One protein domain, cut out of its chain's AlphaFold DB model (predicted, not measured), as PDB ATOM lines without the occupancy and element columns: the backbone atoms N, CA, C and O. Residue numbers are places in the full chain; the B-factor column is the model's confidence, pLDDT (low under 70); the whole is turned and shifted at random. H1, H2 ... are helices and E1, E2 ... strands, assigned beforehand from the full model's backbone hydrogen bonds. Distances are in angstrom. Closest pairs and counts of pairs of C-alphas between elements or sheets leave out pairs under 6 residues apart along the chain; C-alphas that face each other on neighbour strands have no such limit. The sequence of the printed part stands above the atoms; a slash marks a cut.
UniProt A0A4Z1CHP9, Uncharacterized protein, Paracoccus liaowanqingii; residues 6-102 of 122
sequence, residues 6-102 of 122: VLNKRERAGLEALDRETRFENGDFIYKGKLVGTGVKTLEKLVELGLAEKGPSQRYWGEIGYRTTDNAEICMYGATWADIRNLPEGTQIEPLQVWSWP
ATOM      1  N   VAL A   6       8.508  35.313 -14.871       87.12
ATOM      2  CA  VAL A   6       9.756  35.912 -15.357       87.12
ATOM      3  C   VAL A   6       9.819  35.776 -16.874       87.12
ATOM      4  O   VAL A   6       9.850  34.660 -17.395       87.12
ATOM      5  N   LEU A   7       9.885  36.906 -17.580       89.25
ATOM      6  CA  LEU A   7       9.983  36.946 -19.035       89.25
ATOM      7  C   LEU A   7      11.271  36.258 -19.488       89.25
ATOM      8  O   LEU A   7      12.356  36.501 -18.944       89.25
ATOM      9  N   ASN A   8      11.175  35.436 -20.528       90.81
ATOM     10  CA  ASN A   8      12.331  34.833 -21.181       90.81
ATOM     11  C   ASN A   8      13.002  35.810 -22.164       90.81
ATOM     12  O   ASN A   8      12.469  36.863 -22.502       90.81
ATOM     13  N   LYS A   9      14.179  35.442 -22.684       90.50
ATOM     14  CA  LYS A   9      14.969  36.299 -23.586       90.50
ATOM     15  C   LYS A   9      14.185  36.818 -24.804       90.50
ATOM     16  O   LYS A   9      14.420  37.944 -25.228       90.50
ATOM     17  N   ARG A  10      13.282  36.014 -25.378       91.44
ATOM     18  CA  ARG A  10      12.497  36.412 -26.562       91.44
ATOM     19  C   ARG A  10      11.392  37.395 -26.197       91.44
ATOM     20  O   ARG A  10      11.172  38.340 -26.941       91.44
ATOM     21  N   GLU A  11      10.727  37.188 -25.066       93.56
ATOM     22  CA  GLU A  11       9.714  38.116 -24.551       93.56
ATOM     23  C   GLU A  11      10.318  39.458 -24.173       93.56
ATOM     24  O   GLU A  11       9.752  40.479 -24.539       93.56
ATOM     25  N   ARG A  12      11.492  39.461 -23.531       92.81
ATOM     26  CA  ARG A  12      12.222  40.698 -23.216       92.81
ATOM     27  C   ARG A  12      12.552  41.480 -24.483       92.81
ATOM     28  O   ARG A  12      12.143  42.625 -24.607       92.81
ATOM     29  N   ALA A  13      13.187  40.828 -25.461       91.62
ATOM     30  CA  ALA A  13      13.532  41.467 -26.730       91.62
ATOM     31  C   ALA A  13      12.291  41.964 -27.496       91.62
ATOM     32  O   ALA A  13      12.324  43.030 -28.106       91.62
ATOM     33  N   GLY A  14      11.192  41.204 -27.455       93.31
ATOM     34  CA  GLY A  14       9.923  41.608 -28.057       93.31
ATOM     35  C   GLY A  14       9.294  42.813 -27.362       93.31
ATOM     36  O   GLY A  14       8.809  43.715 -28.041       93.31
ATOM     37  N   LEU A  15       9.335  42.851 -26.027       94.00
ATOM     38  CA  LEU A  15       8.811  43.956 -25.229       94.00
ATOM     39  C   LEU A  15       9.638  45.232 -25.430       94.00
ATOM     40  O   LEU A  15       9.057  46.287 -25.646       94.00
ATOM     41  N   GLU A  16      10.969  45.127 -25.453       92.50
ATOM     42  CA  GLU A  16      11.876  46.248 -25.746       92.50
ATOM     43  C   GLU A  16      11.667  46.805 -27.158       92.50
ATOM     44  O   GLU A  16      11.619  48.019 -27.356       92.50
ATOM     45  N   ALA A  17      11.533  45.923 -28.156       93.06
ATOM     46  CA  ALA A  17      11.252  46.343 -29.523       93.06
ATOM     47  C   ALA A  17       9.898  47.060 -29.603       93.06
ATOM     48  O   ALA A  17       9.818  48.140 -30.183       93.06
ATOM     49  N   LEU A  18       8.855  46.489 -28.994       94.31
ATOM     50  CA  LEU A  18       7.520  47.075 -28.999       94.31
ATOM     51  C   LEU A  18       7.479  48.429 -28.286       94.31
ATOM     52  O   LEU A  18       6.876  49.362 -28.807       94.31
ATOM     53  N   ASP A  19       8.125  48.545 -27.130       92.62
ATOM     54  CA  ASP A  19       8.216  49.788 -26.364       92.62
ATOM     55  C   ASP A  19       8.893  50.901 -27.173       92.62
ATOM     56  O   ASP A  19       8.360  52.007 -27.287       92.62
ATOM     57  N   ARG A  20      10.023  50.589 -27.818       90.88
ATOM     58  CA  ARG A  20      10.733  51.543 -28.673       90.88
ATOM     59  C   ARG A  20       9.849  52.054 -29.810       90.88
ATOM     60  O   ARG A  20       9.783  53.263 -30.021       90.88
ATOM     61  N   GLU A  21       9.181  51.154 -30.532       92.12
ATOM     62  CA  GLU A  21       8.301  51.546 -31.639       92.12
ATOM     63  C   GLU A  21       7.070  52.316 -31.132       92.12
ATOM     64  O   GLU A  21       6.717  53.343 -31.706       92.12
ATOM     65  N   THR A  22       6.464  51.886 -30.019       91.19
ATOM     66  CA  THR A  22       5.311  52.564 -29.396       91.19
ATOM     67  C   THR A  22       5.659  54.013 -29.070       91.19
ATOM     68  O   THR A  22       4.899  54.924 -29.395       91.19
ATOM     69  N   ARG A  23       6.836  54.266 -28.490       87.62
ATOM     70  CA  ARG A  23       7.287  55.633 -28.192       87.62
ATOM     71  C   ARG A  23       7.603  56.436 -29.443       87.62
ATOM     72  O   ARG A  23       7.273  57.617 -29.496       87.62
ATOM     73  N   PHE A  24       8.226  55.812 -30.438       88.31
ATOM     74  CA  PHE A  24       8.538  56.470 -31.703       88.31
ATOM     75  C   PHE A  24       7.269  56.920 -32.446       88.31
ATOM     76  O   PHE A  24       7.236  58.007 -33.020       88.31
ATOM     77  N   GLU A  25       6.205  56.120 -32.386       87.81
ATOM     78  CA  GLU A  25       4.912  56.408 -33.015       87.81
ATOM     79  C   GLU A  25       3.947  57.186 -32.083       87.81
ATOM     80  O   GLU A  25       2.751  57.261 -32.359       87.81
ATOM     81  N   ASN A  26       4.443  57.797 -30.995       87.38
ATOM     82  CA  ASN A  26       3.667  58.578 -30.014       87.38
ATOM     83  C   ASN A  26       2.484  57.820 -29.366       87.38
ATOM     84  O   ASN A  26       1.436  58.406 -29.095       87.38
ATOM     85  N   GLY A  27       2.640  56.523 -29.102       86.69
ATOM     86  CA  GLY A  27       1.637  55.693 -28.426       86.69
ATOM     87  C   GLY A  27       0.592  55.047 -29.346       86.69
ATOM     88  O   GLY A  27      -0.378  54.470 -28.841       86.69
ATOM     89  N   ASP A  28       0.761  55.137 -30.672       91.88
ATOM     90  CA  ASP A  28      -0.087  54.425 -31.640       91.88
ATOM     91  C   ASP A  28       0.170  52.904 -31.623       91.88
ATOM     92  O   ASP A  28       1.213  52.422 -31.172       91.88
ATOM     93  N   PHE A  29      -0.788  52.134 -32.137       94.06
ATOM     94  CA  PHE A  29      -0.647  50.692 -32.304       94.06
ATOM     95  C   PHE A  29       0.306  50.367 -33.458       94.06
ATOM     96  O   PHE A  29       0.128  50.794 -34.599       94.06
ATOM     97  N   ILE A  30       1.313  49.550 -33.167       92.81
ATOM     98  CA  ILE A  30       2.369  49.151 -34.090       92.81
ATOM     99  C   ILE A  30       1.940  47.910 -34.855       92.81
ATOM    100  O   ILE A  30       1.727  46.838 -34.279       92.81
ATOM    101  N   TYR A  31       1.852  48.032 -36.177       90.56
ATOM    102  CA  TYR A  31       1.600  46.884 -37.031       90.56
ATOM    103  C   TYR A  31       2.726  45.851 -36.905       90.56
ATOM    104  O   TYR A  31       3.915  46.182 -36.961       90.56
ATOM    105  N   LYS A  32       2.361  44.567 -36.806       87.00
ATOM    106  CA  LYS A  32       3.316  43.463 -36.623       87.00
ATOM    107  C   LYS A  32       4.435  43.458 -37.669       87.00
ATOM    108  O   LYS A  32       5.542  43.016 -37.367       87.00
ATOM    109  N   GLY A  33       4.171  43.913 -38.896       85.25
ATOM    110  CA  GLY A  33       5.179  43.999 -39.960       85.25
ATOM    111  C   GLY A  33       6.409  44.837 -39.588       85.25
ATOM    112  O   GLY A  33       7.504  44.518 -40.043       85.25
ATOM    113  N   LYS A  34       6.256  45.839 -38.711       85.81
ATOM    114  CA  LYS A  34       7.359  46.675 -38.215       85.81
ATOM    115  C   LYS A  34       8.171  46.040 -37.086       85.81
ATOM    116  O   LYS A  34       9.325  46.400 -36.880       85.81
ATOM    117  N   LEU A  35       7.612  45.050 -36.393       87.31
ATOM    118  CA  LEU A  35       8.256  44.368 -35.268       87.31
ATOM    119  C   LEU A  35       9.119  43.199 -35.766       87.31
ATOM    120  O   LEU A  35       8.857  42.024 -35.486       87.31
ATOM    121  N   VAL A  36      10.150  43.519 -36.555       85.00
ATOM    122  CA  VAL A  36      11.070  42.522 -37.124       85.00
ATOM    123  C   VAL A  36      11.774  41.757 -35.998       85.00
ATOM    124  O   VAL A  36      12.286  42.343 -35.051       85.00
ATOM    125  N   GLY A  37      11.782  40.425 -36.091       85.00
ATOM    126  CA  GLY A  37      12.380  39.547 -35.076       85.00
ATOM    127  C   GLY A  37      11.465  39.205 -33.895       85.00
ATOM    128  O   GLY A  37      11.789  38.289 -33.141       85.00
ATOM    129  N   THR A  38      10.294  39.843 -33.774       90.00
ATOM    130  CA  THR A  38       9.300  39.503 -32.746       90.00
ATOM    131  C   THR A  38       8.204  38.621 -33.337       90.00
ATOM    132  O   THR A  38       7.520  38.978 -34.299       90.00
ATOM    133  N   GLY A  39       8.048  37.419 -32.780       91.31
ATOM    134  CA  GLY A  39       7.020  36.480 -33.213       91.31
ATOM    135  C   GLY A  39       5.633  36.881 -32.712       91.31
ATOM    136  O   GLY A  39       5.500  37.387 -31.601       91.31
ATOM    137  N   VAL A  40       4.586  36.567 -33.486       92.25
ATOM    138  CA  VAL A  40       3.185  36.815 -33.085       92.25
ATOM    139  C   VAL A  40       2.890  36.178 -31.728       92.25
ATOM    140  O   VAL A  40       2.386  36.850 -30.845       92.25
ATOM    141  N   LYS A  41       3.316  34.927 -31.505       94.25
ATOM    142  CA  LYS A  41       3.143  34.238 -30.212       94.25
ATOM    143  C   LYS A  41       3.745  35.001 -29.029       94.25
ATOM    144  O   LYS A  41       3.190  34.954 -27.941       94.25
ATOM    145  N   THR A  42       4.870  35.685 -29.233       95.06
ATOM    146  CA  THR A  42       5.479  36.523 -28.194       95.06
ATOM    147  C   THR A  42       4.597  37.730 -27.900       95.06
ATOM    148  O   THR A  42       4.344  38.014 -26.739       95.06
ATOM    149  N   LEU A  43       4.079  38.397 -28.934       94.69
ATOM    150  CA  LEU A  43       3.176  39.538 -28.766       94.69
ATOM    151  C   LEU A  43       1.868  39.131 -28.080       94.69
ATOM    152  O   LEU A  43       1.469  39.781 -27.123       94.69
ATOM    153  N   GLU A  44       1.253  38.024 -28.502       95.38
ATOM    154  CA  GLU A  44       0.082  37.451 -27.823       95.38
ATOM    155  C   GLU A  44       0.373  37.194 -26.348       95.38
ATOM    156  O   GLU A  44      -0.425  37.554 -25.489       95.38
ATOM    157  N   LYS A  45       1.548  36.633 -26.036       94.25
ATOM    158  CA  LYS A  45       1.913  36.359 -24.651       94.25
ATOM    159  C   LYS A  45       2.047  37.635 -23.823       94.25
ATOM    160  O   LYS A  45       1.599  37.670 -22.682       94.25
ATOM    161  N   LEU A  46       2.638  38.685 -24.387       94.94
ATOM    162  CA  LEU A  46       2.736  39.990 -23.728       94.94
ATOM    163  C   LEU A  46       1.352  40.622 -23.512       94.94
ATOM    164  O   LEU A  46       1.144  41.275 -22.490       94.94
ATOM    165  N   VAL A  47       0.403  40.388 -24.423       95.94
ATOM    166  CA  VAL A  47      -0.998  40.808 -24.272       95.94
ATOM    167  C   VAL A  47      -1.702  40.018 -23.169       95.94
ATOM    168  O   VAL A  47      -2.339  40.618 -22.311       95.94
ATOM    169  N   GLU A  48      -1.537  38.693 -23.121       94.62
ATOM    170  CA  GLU A  48      -2.068  37.855 -22.031       94.62
ATOM    171  C   GLU A  48      -1.552  38.292 -20.655       94.62
ATOM    172  O   GLU A  48      -2.278  38.231 -19.666       94.62
ATOM    173  N   LEU A  49      -0.291  38.725 -20.587       91.44
ATOM    174  CA  LEU A  49       0.320  39.239 -19.363       91.44
ATOM    175  C   LEU A  49      -0.149  40.664 -19.023       91.44
ATOM    176  O   LEU A  49       0.158  41.149 -17.940       91.44
ATOM    177  N   GLY A  50      -0.876  41.342 -19.913       94.25
ATOM    178  CA  GLY A  50      -1.286  42.735 -19.734       94.25
ATOM    179  C   GLY A  50      -0.128  43.728 -19.829       94.25
ATOM    180  O   GLY A  50      -0.245  44.835 -19.313       94.25
ATOM    181  N   LEU A  51       0.991  43.330 -20.445       94.50
ATOM    182  CA  LEU A  51       2.147  44.189 -20.727       94.50
ATOM    183  C   LEU A  51       1.973  44.924 -22.059       94.50
ATOM    184  O   LEU A  51       2.459  46.040 -22.229       94.50
ATOM    185  N   ALA A  52       1.244  44.322 -22.991       96.69
ATOM    186  CA  ALA A  52       0.861  44.930 -24.253       96.69
ATOM    187  C   ALA A  52      -0.659  44.896 -24.431       96.69
ATOM    188  O   ALA A  52      -1.363  44.135 -23.770       96.69
ATOM    189  N   GLU A  53      -1.160  45.681 -25.373       96.69
ATOM    190  CA  GLU A  53      -2.552  45.632 -25.808       96.69
ATOM    191  C   GLU A  53      -2.659  45.686 -27.331       96.69
ATOM    192  O   GLU A  53      -1.725  46.094 -28.028       96.69
ATOM    193  N   LYS A  54      -3.810  45.242 -27.843       95.88
ATOM    194  CA  LYS A  54      -4.134  45.226 -29.271       95.88
ATOM    195  C   LYS A  54      -5.188  46.259 -29.599       95.88
ATOM    196  O   LYS A  54      -6.128  46.456 -28.836       95.88
ATOM    197  N   GLY A  55      -5.082  46.831 -30.785       94.50
ATOM    198  CA  GLY A  55      -6.037  47.819 -31.249       94.50
ATOM    199  C   GLY A  55      -5.744  48.281 -32.667       94.50
ATOM    200  O   GLY A  55      -4.717  47.906 -33.243       94.50
ATOM    201  N   PRO A  56      -6.669  49.051 -33.254       94.06
ATOM    202  CA  PRO A  56      -6.505  49.583 -34.594       94.06
ATOM    203  C   PRO A  56      -5.421  50.661 -34.600       94.06
ATOM    204  O   PRO A  56      -5.469  51.610 -33.817       94.06
ATOM    205  N   SER A  57      -4.461  50.531 -35.509       90.50
ATOM    206  CA  SER A  57      -3.472  51.575 -35.758       90.50
ATOM    207  C   SER A  57      -4.091  52.752 -36.497       90.50
ATOM    208  O   SER A  57      -4.771  52.580 -37.513       90.50
ATOM    209  N   GLN A  58      -3.778  53.959 -36.039       89.00
ATOM    210  CA  GLN A  58      -4.126  55.182 -36.756       89.00
ATOM    211  C   GLN A  58      -3.246  55.383 -37.998       89.00
ATOM    212  O   GLN A  58      -3.693  55.978 -38.978       89.00
ATOM    213  N   ARG A  59      -2.008  54.871 -37.985       84.94
ATOM    214  CA  ARG A  59      -1.043  55.016 -39.086       84.94
ATOM    215  C   ARG A  59      -1.141  53.947 -40.172       84.94
ATOM    216  O   ARG A  59      -0.806  54.237 -41.317       84.94
ATOM    217  N   TYR A  60      -1.603  52.741 -39.848       85.44
ATOM    218  CA  TYR A  60      -1.667  51.617 -40.795       85.44
ATOM    219  C   TYR A  60      -3.104  51.293 -41.219       85.44
ATOM    220  O   TYR A  60      -3.527  50.146 -41.149       85.44
ATOM    221  N   TRP A  61      -3.875  52.304 -41.639       86.25
ATOM    222  CA  TRP A  61      -5.242  52.144 -42.177       86.25
ATOM    223  C   TRP A  61      -6.201  51.324 -41.291       86.25
ATOM    224  O   TRP A  61      -7.082  50.632 -41.798       86.25
ATOM    225  N   GLY A  62      -6.051  51.394 -39.965       85.75
ATOM    226  CA  GLY A  62      -6.888  50.644 -39.028       85.75
ATOM    227  C   GLY A  62      -6.497  49.176 -38.849       85.75
ATOM    228  O   GLY A  62      -7.234  48.441 -38.191       85.75
ATOM    229  N   GLU A  63      -5.359  48.728 -39.389       89.06
ATOM    230  CA  GLU A  63      -4.858  47.379 -39.124       89.06
ATOM    231  C   GLU A  63      -4.623  47.150 -37.628       89.06
ATOM    232  O   GLU A  63      -4.207  48.046 -36.888       89.06
ATOM    233  N   ILE A  64      -4.878  45.917 -37.182       92.00
ATOM    234  CA  ILE A  64      -4.695  45.536 -35.784       92.00
ATOM    235  C   ILE A  64      -3.199  45.445 -35.473       92.00
ATOM    236  O   ILE A  64      -2.487  44.565 -35.967       92.00
ATOM    237  N   GLY A  65      -2.740  46.369 -34.637       94.69
ATOM    238  CA  GLY A  65      -1.381  46.441 -34.131       94.69
ATOM    239  C   GLY A  65      -1.294  46.135 -32.640       94.69
ATOM    240  O   GLY A  65      -2.255  45.696 -32.006       94.69
ATOM    241  N   TYR A  66      -0.111  46.386 -32.094       96.31
ATOM    242  CA  TYR A  66       0.238  46.169 -30.694       96.31
ATOM    243  C   TYR A  66       0.857  47.439 -30.129       96.31
ATOM    244  O   TYR A  66       1.585  48.123 -30.843       96.31
ATOM    245  N   ARG A  67       0.648  47.728 -28.851       95.12
ATOM    246  CA  ARG A  67       1.417  48.755 -28.135       95.12
ATOM    247  C   ARG A  67       1.701  48.323 -26.708       95.12
ATOM    248  O   ARG A  67       1.000  47.458 -26.182       95.12
ATOM    249  N   THR A  68       2.734  48.893 -26.099       95.00
ATOM    250  CA  THR A  68       2.999  48.693 -24.671       95.00
ATOM    251  C   THR A  68       1.991  49.439 -23.801       95.00
ATOM    252  O   THR A  68       1.413  50.444 -24.206       95.00
ATOM    253  N   THR A  69       1.784  48.916 -22.596       93.81
ATOM    254  CA  THR A  69       1.004  49.549 -21.522       93.81
ATOM    255  C   THR A  69       1.945  50.053 -20.427       93.81
ATOM    256  O   THR A  69       3.114  49.667 -20.396       93.81
ATOM    257  N   ASP A  70       1.435  50.811 -19.458       90.12
ATOM    258  CA  ASP A  70       2.210  51.238 -18.279       90.12
ATOM    259  C   ASP A  70       2.798  50.045 -17.498       90.12
ATOM    260  O   ASP A  70       3.895  50.117 -16.942       90.12
ATOM    261  N   ASN A  71       2.119  48.892 -17.523       90.50
ATOM    262  CA  ASN A  71       2.611  47.657 -16.914       90.50
ATOM    263  C   ASN A  71       3.919  47.168 -17.549       90.50
ATOM    264  O   ASN A  71       4.743  46.564 -16.864       90.50
ATOM    265  N   ALA A  72       4.136  47.428 -18.845       90.12
ATOM    266  CA  ALA A  72       5.410  47.131 -19.492       90.12
ATOM    267  C   ALA A  72       6.545  47.936 -18.860       90.12
ATOM    268  O   ALA A  72       7.610  47.382 -18.596       90.12
ATOM    269  N   GLU A  73       6.313  49.218 -18.589       86.31
ATOM    270  CA  GLU A  73       7.308  50.099 -17.977       86.31
ATOM    271  C   GLU A  73       7.643  49.627 -16.563       86.31
ATOM    272  O   GLU A  73       8.814  49.457 -16.227       86.31
ATOM    273  N   ILE A  74       6.623  49.275 -15.777       85.06
ATOM    274  CA  ILE A  74       6.806  48.690 -14.444       85.06
ATOM    275  C   ILE A  74       7.564  47.356 -14.533       85.06
ATOM    276  O   ILE A  74       8.478  47.111 -13.749       85.06
ATOM    277  N   CYS A  75       7.250  46.499 -15.506       86.56
ATOM    278  CA  CYS A  75       7.942  45.223 -15.707       86.56
ATOM    279  C   CYS A  75       9.423  45.398 -16.099       86.56
ATOM    280  O   CYS A  75      10.266  44.583 -15.708       86.56
ATOM    281  N   MET A  76       9.742  46.418 -16.902       84.38
ATOM    282  CA  MET A  76      11.093  46.680 -17.413       84.38
ATOM    283  C   MET A  76      11.960  47.464 -16.427       84.38
ATOM    284  O   MET A  76      13.143  47.160 -16.267       84.38
ATOM    285  N   TYR A  77      11.381  48.472 -15.777       77.31
ATOM    286  CA  TYR A  77      12.110  49.492 -15.021       77.31
ATOM    287  C   TYR A  77      11.713  49.564 -13.545       77.31
ATOM    288  O   TYR A  77      12.371  50.263 -12.779       77.31
ATOM    289  N   GLY A  78      10.644  48.876 -13.138       77.56
ATOM    290  CA  GLY A  78      10.074  48.971 -11.793       77.56
ATOM    291  C   GLY A  78       9.216  50.220 -11.557       77.56
ATOM    292  O   GLY A  78       8.635  50.345 -10.484       77.56
ATOM    293  N   ALA A  79       9.118  51.127 -12.534       77.62
ATOM    294  CA  ALA A  79       8.361  52.378 -12.468       77.62
ATOM    295  C   ALA A  79       7.945  52.843 -13.875       77.62
ATOM    296  O   ALA A  79       8.524  52.394 -14.867       77.62
ATOM    297  N   THR A  80       6.985  53.768 -13.960       83.31
ATOM    298  CA  THR A  80       6.598  54.395 -15.237       83.31
ATOM    299  C   THR A  80       7.521  55.561 -15.595       83.31
ATOM    300  O   THR A  80       8.096  56.197 -14.714       83.31
ATOM    301  N   TRP A  81       7.634  55.947 -16.868       76.25
ATOM    302  CA  TRP A  81       8.420  57.131 -17.259       76.25
ATOM    303  C   TRP A  81       7.882  58.442 -16.715       76.25
ATOM    304  O   TRP A  81       8.636  59.415 -16.643       76.25
ATOM    305  N   ALA A  82       6.591  58.505 -16.393       79.44
ATOM    306  CA  ALA A  82       6.029  59.644 -15.682       79.44
ATOM    307  C   ALA A  82       6.662  59.748 -14.288       79.44
ATOM    308  O   ALA A  82       7.161  60.812 -13.924       79.44
ATOM    309  N   ASP A  83       6.753  58.630 -13.566       79.38
ATOM    310  CA  ASP A  83       7.397  58.571 -12.253       79.38
ATOM    311  C   ASP A  83       8.892  58.879 -12.350       79.38
ATOM    312  O   ASP A  83       9.398  59.714 -11.606       79.38
ATOM    313  N   ILE A  84       9.587  58.276 -13.323       73.38
ATOM    314  CA  ILE A  84      11.024  58.485 -13.562       73.38
ATOM    315  C   ILE A  84      11.331  59.966 -13.828       73.38
ATOM    316  O   ILE A  84      12.303  60.496 -13.294       73.38
ATOM    317  N   ARG A  85      10.507  60.649 -14.635       73.81
ATOM    318  CA  ARG A  85      10.677  62.080 -14.949       73.81
ATOM    319  C   ARG A  85      10.387  63.001 -13.766       73.81
ATOM    320  O   ARG A  85      10.936  64.096 -13.725       73.81
ATOM    321  N   ASN A  86       9.546  62.570 -12.831       79.94
ATOM    322  CA  ASN A  86       9.205  63.335 -11.634       79.94
ATOM    323  C   ASN A  86      10.239  63.185 -10.506       79.94
ATOM    324  O   ASN A  86      10.117  63.850  -9.474       79.94
ATOM    325  N   LEU A  87      11.257  62.333 -10.668       71.88
ATOM    326  CA  LEU A  87      12.323  62.207  -9.679       71.88
ATOM    327  C   LEU A  87      13.235  63.444  -9.673       71.88
ATOM    328  O   LEU A  87      13.534  64.006 -10.729       71.88
ATOM    329  N   PRO A  88      13.733  63.857  -8.493       74.38
ATOM    330  CA  PRO A  88      14.636  64.990  -8.396       74.38
ATOM    331  C   PRO A  88      15.923  64.747  -9.191       74.38
ATOM    332  O   PRO A  88      16.456  63.631  -9.229       74.38
ATOM    333  N   GLU A  89      16.429  65.815  -9.808       60.53
ATOM    334  CA  GLU A  89      17.613  65.800 -10.665       60.53
ATOM    335  C   GLU A  89      18.815  65.169  -9.932       60.53
ATOM    336  O   GLU A  89      19.182  65.569  -8.826       60.53
ATOM    337  N   GLY A  90      19.416  64.132 -10.528       61.59
ATOM    338  CA  GLY A  90      20.492  63.346  -9.908       61.59
ATOM    339  C   GLY A  90      20.044  62.067  -9.191       61.59
ATOM    340  O   GLY A  90      20.896  61.321  -8.702       61.59
ATOM    341  N   THR A  91      18.742  61.766  -9.166       61.34
ATOM    342  CA  THR A  91      18.247  60.439  -8.776       61.34
ATOM    343  C   THR A  91      18.542  59.457  -9.899       61.34
ATOM    344  O   THR A  91      17.843  59.398 -10.908       61.34
ATOM    345  N   GLN A  92      19.622  58.699  -9.743       54.31
ATOM    346  CA  GLN A  92      19.920  57.598 -10.639       54.31
ATOM    347  C   GLN A  92      19.054  56.414 -10.227       54.31
ATOM    348  O   GLN A  92      19.271  55.801  -9.182       54.31
ATOM    349  N   ILE A  93      18.060  56.102 -11.047       56.47
ATOM    350  CA  ILE A  93      17.401  54.809 -10.959       56.47
ATOM    351  C   ILE A  93      18.406  53.823 -11.535       56.47
ATOM    352  O   ILE A  93      18.782  53.923 -12.701       56.47
ATOM    353  N   GLU A  94      18.901  52.911 -10.710       51.16
ATOM    354  CA  GLU A  94      19.379  51.638 -11.228       51.16
ATOM    355  C   GLU A  94      18.102  50.828 -11.445       51.16
ATOM    356  O   GLU A  94      17.569  50.325 -10.455       51.16
ATOM    357  N   PRO A  95      17.521  50.767 -12.665       51.06
ATOM    358  CA  PRO A  95      16.380  49.900 -12.880       51.06
ATOM    359  C   PRO A  95      16.865  48.495 -12.548       51.06
ATOM    360  O   PRO A  95      17.677  47.914 -13.275       51.06
ATOM    361  N   LEU A  96      16.412  47.960 -11.417       52.50
ATOM    362  CA  LEU A  96      16.507  46.539 -11.169       52.50
ATOM    363  C   LEU A  96      15.589  45.947 -12.231       52.50
ATOM    364  O   LEU A  96      14.373  45.973 -12.083       52.50
ATOM    365  N   GLN A  97      16.161  45.557 -13.370       58.81
ATOM    366  CA  GLN A  97      15.407  44.962 -14.458       58.81
ATOM    367  C   GLN A  97      14.877  43.616 -13.960       58.81
ATOM    368  O   GLN A  97      15.529  42.580 -14.107       58.81
ATOM    369  N   VAL A  98      13.718  43.639 -13.301       64.00
ATOM    370  CA  VAL A  98      13.145  42.448 -12.673       64.00
ATOM    371  C   VAL A  98      12.675  41.483 -13.761       64.00
ATOM    372  O   VAL A  98      12.723  40.268 -13.570       64.00
ATOM    373  N   TRP A  99      12.273  42.021 -14.929       81.50
ATOM    374  CA  TRP A  99      11.708  41.269 -16.055       81.50
ATOM    375  C   TRP A  99      10.630  40.292 -15.585       81.50
ATOM    376  O   TRP A  99      10.532  39.172 -16.086       81.50
ATOM    377  N   SER A 100       9.870  40.696 -14.568       80.12
ATOM    378  CA  SER A 100       8.940  39.834 -13.861       80.12
ATOM    379  C   SER A 100       7.589  40.505 -13.716       80.12
ATOM    380  O   SER A 100       7.528  41.678 -13.344       80.12
ATOM    381  N   TRP A 101       6.523  39.753 -13.952       82.06
ATOM    382  CA  TRP A 101       5.163  40.259 -13.905       82.06
ATOM    383  C   TRP A 101       4.190  39.265 -13.251       82.06
ATOM    384  O   TRP A 101       4.240  38.078 -13.573       82.06
ATOM    385  N   PRO A 102       3.273  39.708 -12.371       81.31
ATOM    386  CA  PRO A 102       3.243  41.031 -11.740       81.31
ATOM    387  C   PRO A 102       4.473  41.243 -10.836       81.31
ATOM    388  O   PRO A 102       5.120  40.260 -10.456       81.31
TER     389      PRO A 102
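Overview. This is residues 6 to 102 of the 122 residues of an uncharacterized protein of Paracoccus liaowanqingii (UniProt A0A4Z1CHP9). A long helix, H1, and a shorter one set across it, H2, pack with the strand hairpin E1 E2 into one lobe; H3 and H4 continue the model lengthwise away from the hairpin, and a long tail, residues 86 to 102, loops out past H4 and folds back. Residues 85 to 91 stick out. The printed part has 97 residues with four named helices and two antiparallel strands, in the order H1 H2 E1 E2 H3 H4; the class is mixed, with under half of the residues in named elements. It is compact, with a radius of gyration of the C-alphas of 13.7 A, yet elongated in outline, spanning 42 by 27 by 20 A.

Along the chain. Find C-alpha 9 at (14.969, 36.299, -23.586); from there H1, residues 9 to 24, runs 22.7 A. H2 is residues 40 to 48, 12.3 A. E1, residues 52 to 56, spans 13.5 A and E2, residues 64 to 68, 13.9 A. H3 is residues 70 to 77, 10.6 A, and H4, residues 81 to 85, ends at C-alpha 85 at (10.677, 62.080, -14.949).

Arrangement. Look first at H1: its residues 10 to 15 alone touch H2, about perpendicular at 81 degrees, the closest C-alphas being those of Glu 11 and Thr 42, 5.8 A apart. The closest C-alphas of H1 and E2, those of Thr 22 and Arg 67, are 5.6 A apart. In the hairpin E1 E2, N 53 and O 67 are within hydrogen-bond range at 2.9 A. H1 and H3 are close but not clearly touching, with closest C-alphas Leu 15 and Ala 72 at 7.4 A. In the four helices every O i to N i+4 pair is within hydrogen-bond range.

Size, cuts and confidence. The C-alphas of Trp 61 and Gly 90 are the two farthest apart, 42.8 A. The printed part has no cut, and the link H1 to H2 is long. Confidence is low, with pLDDT under 70, in residues 89 to 98.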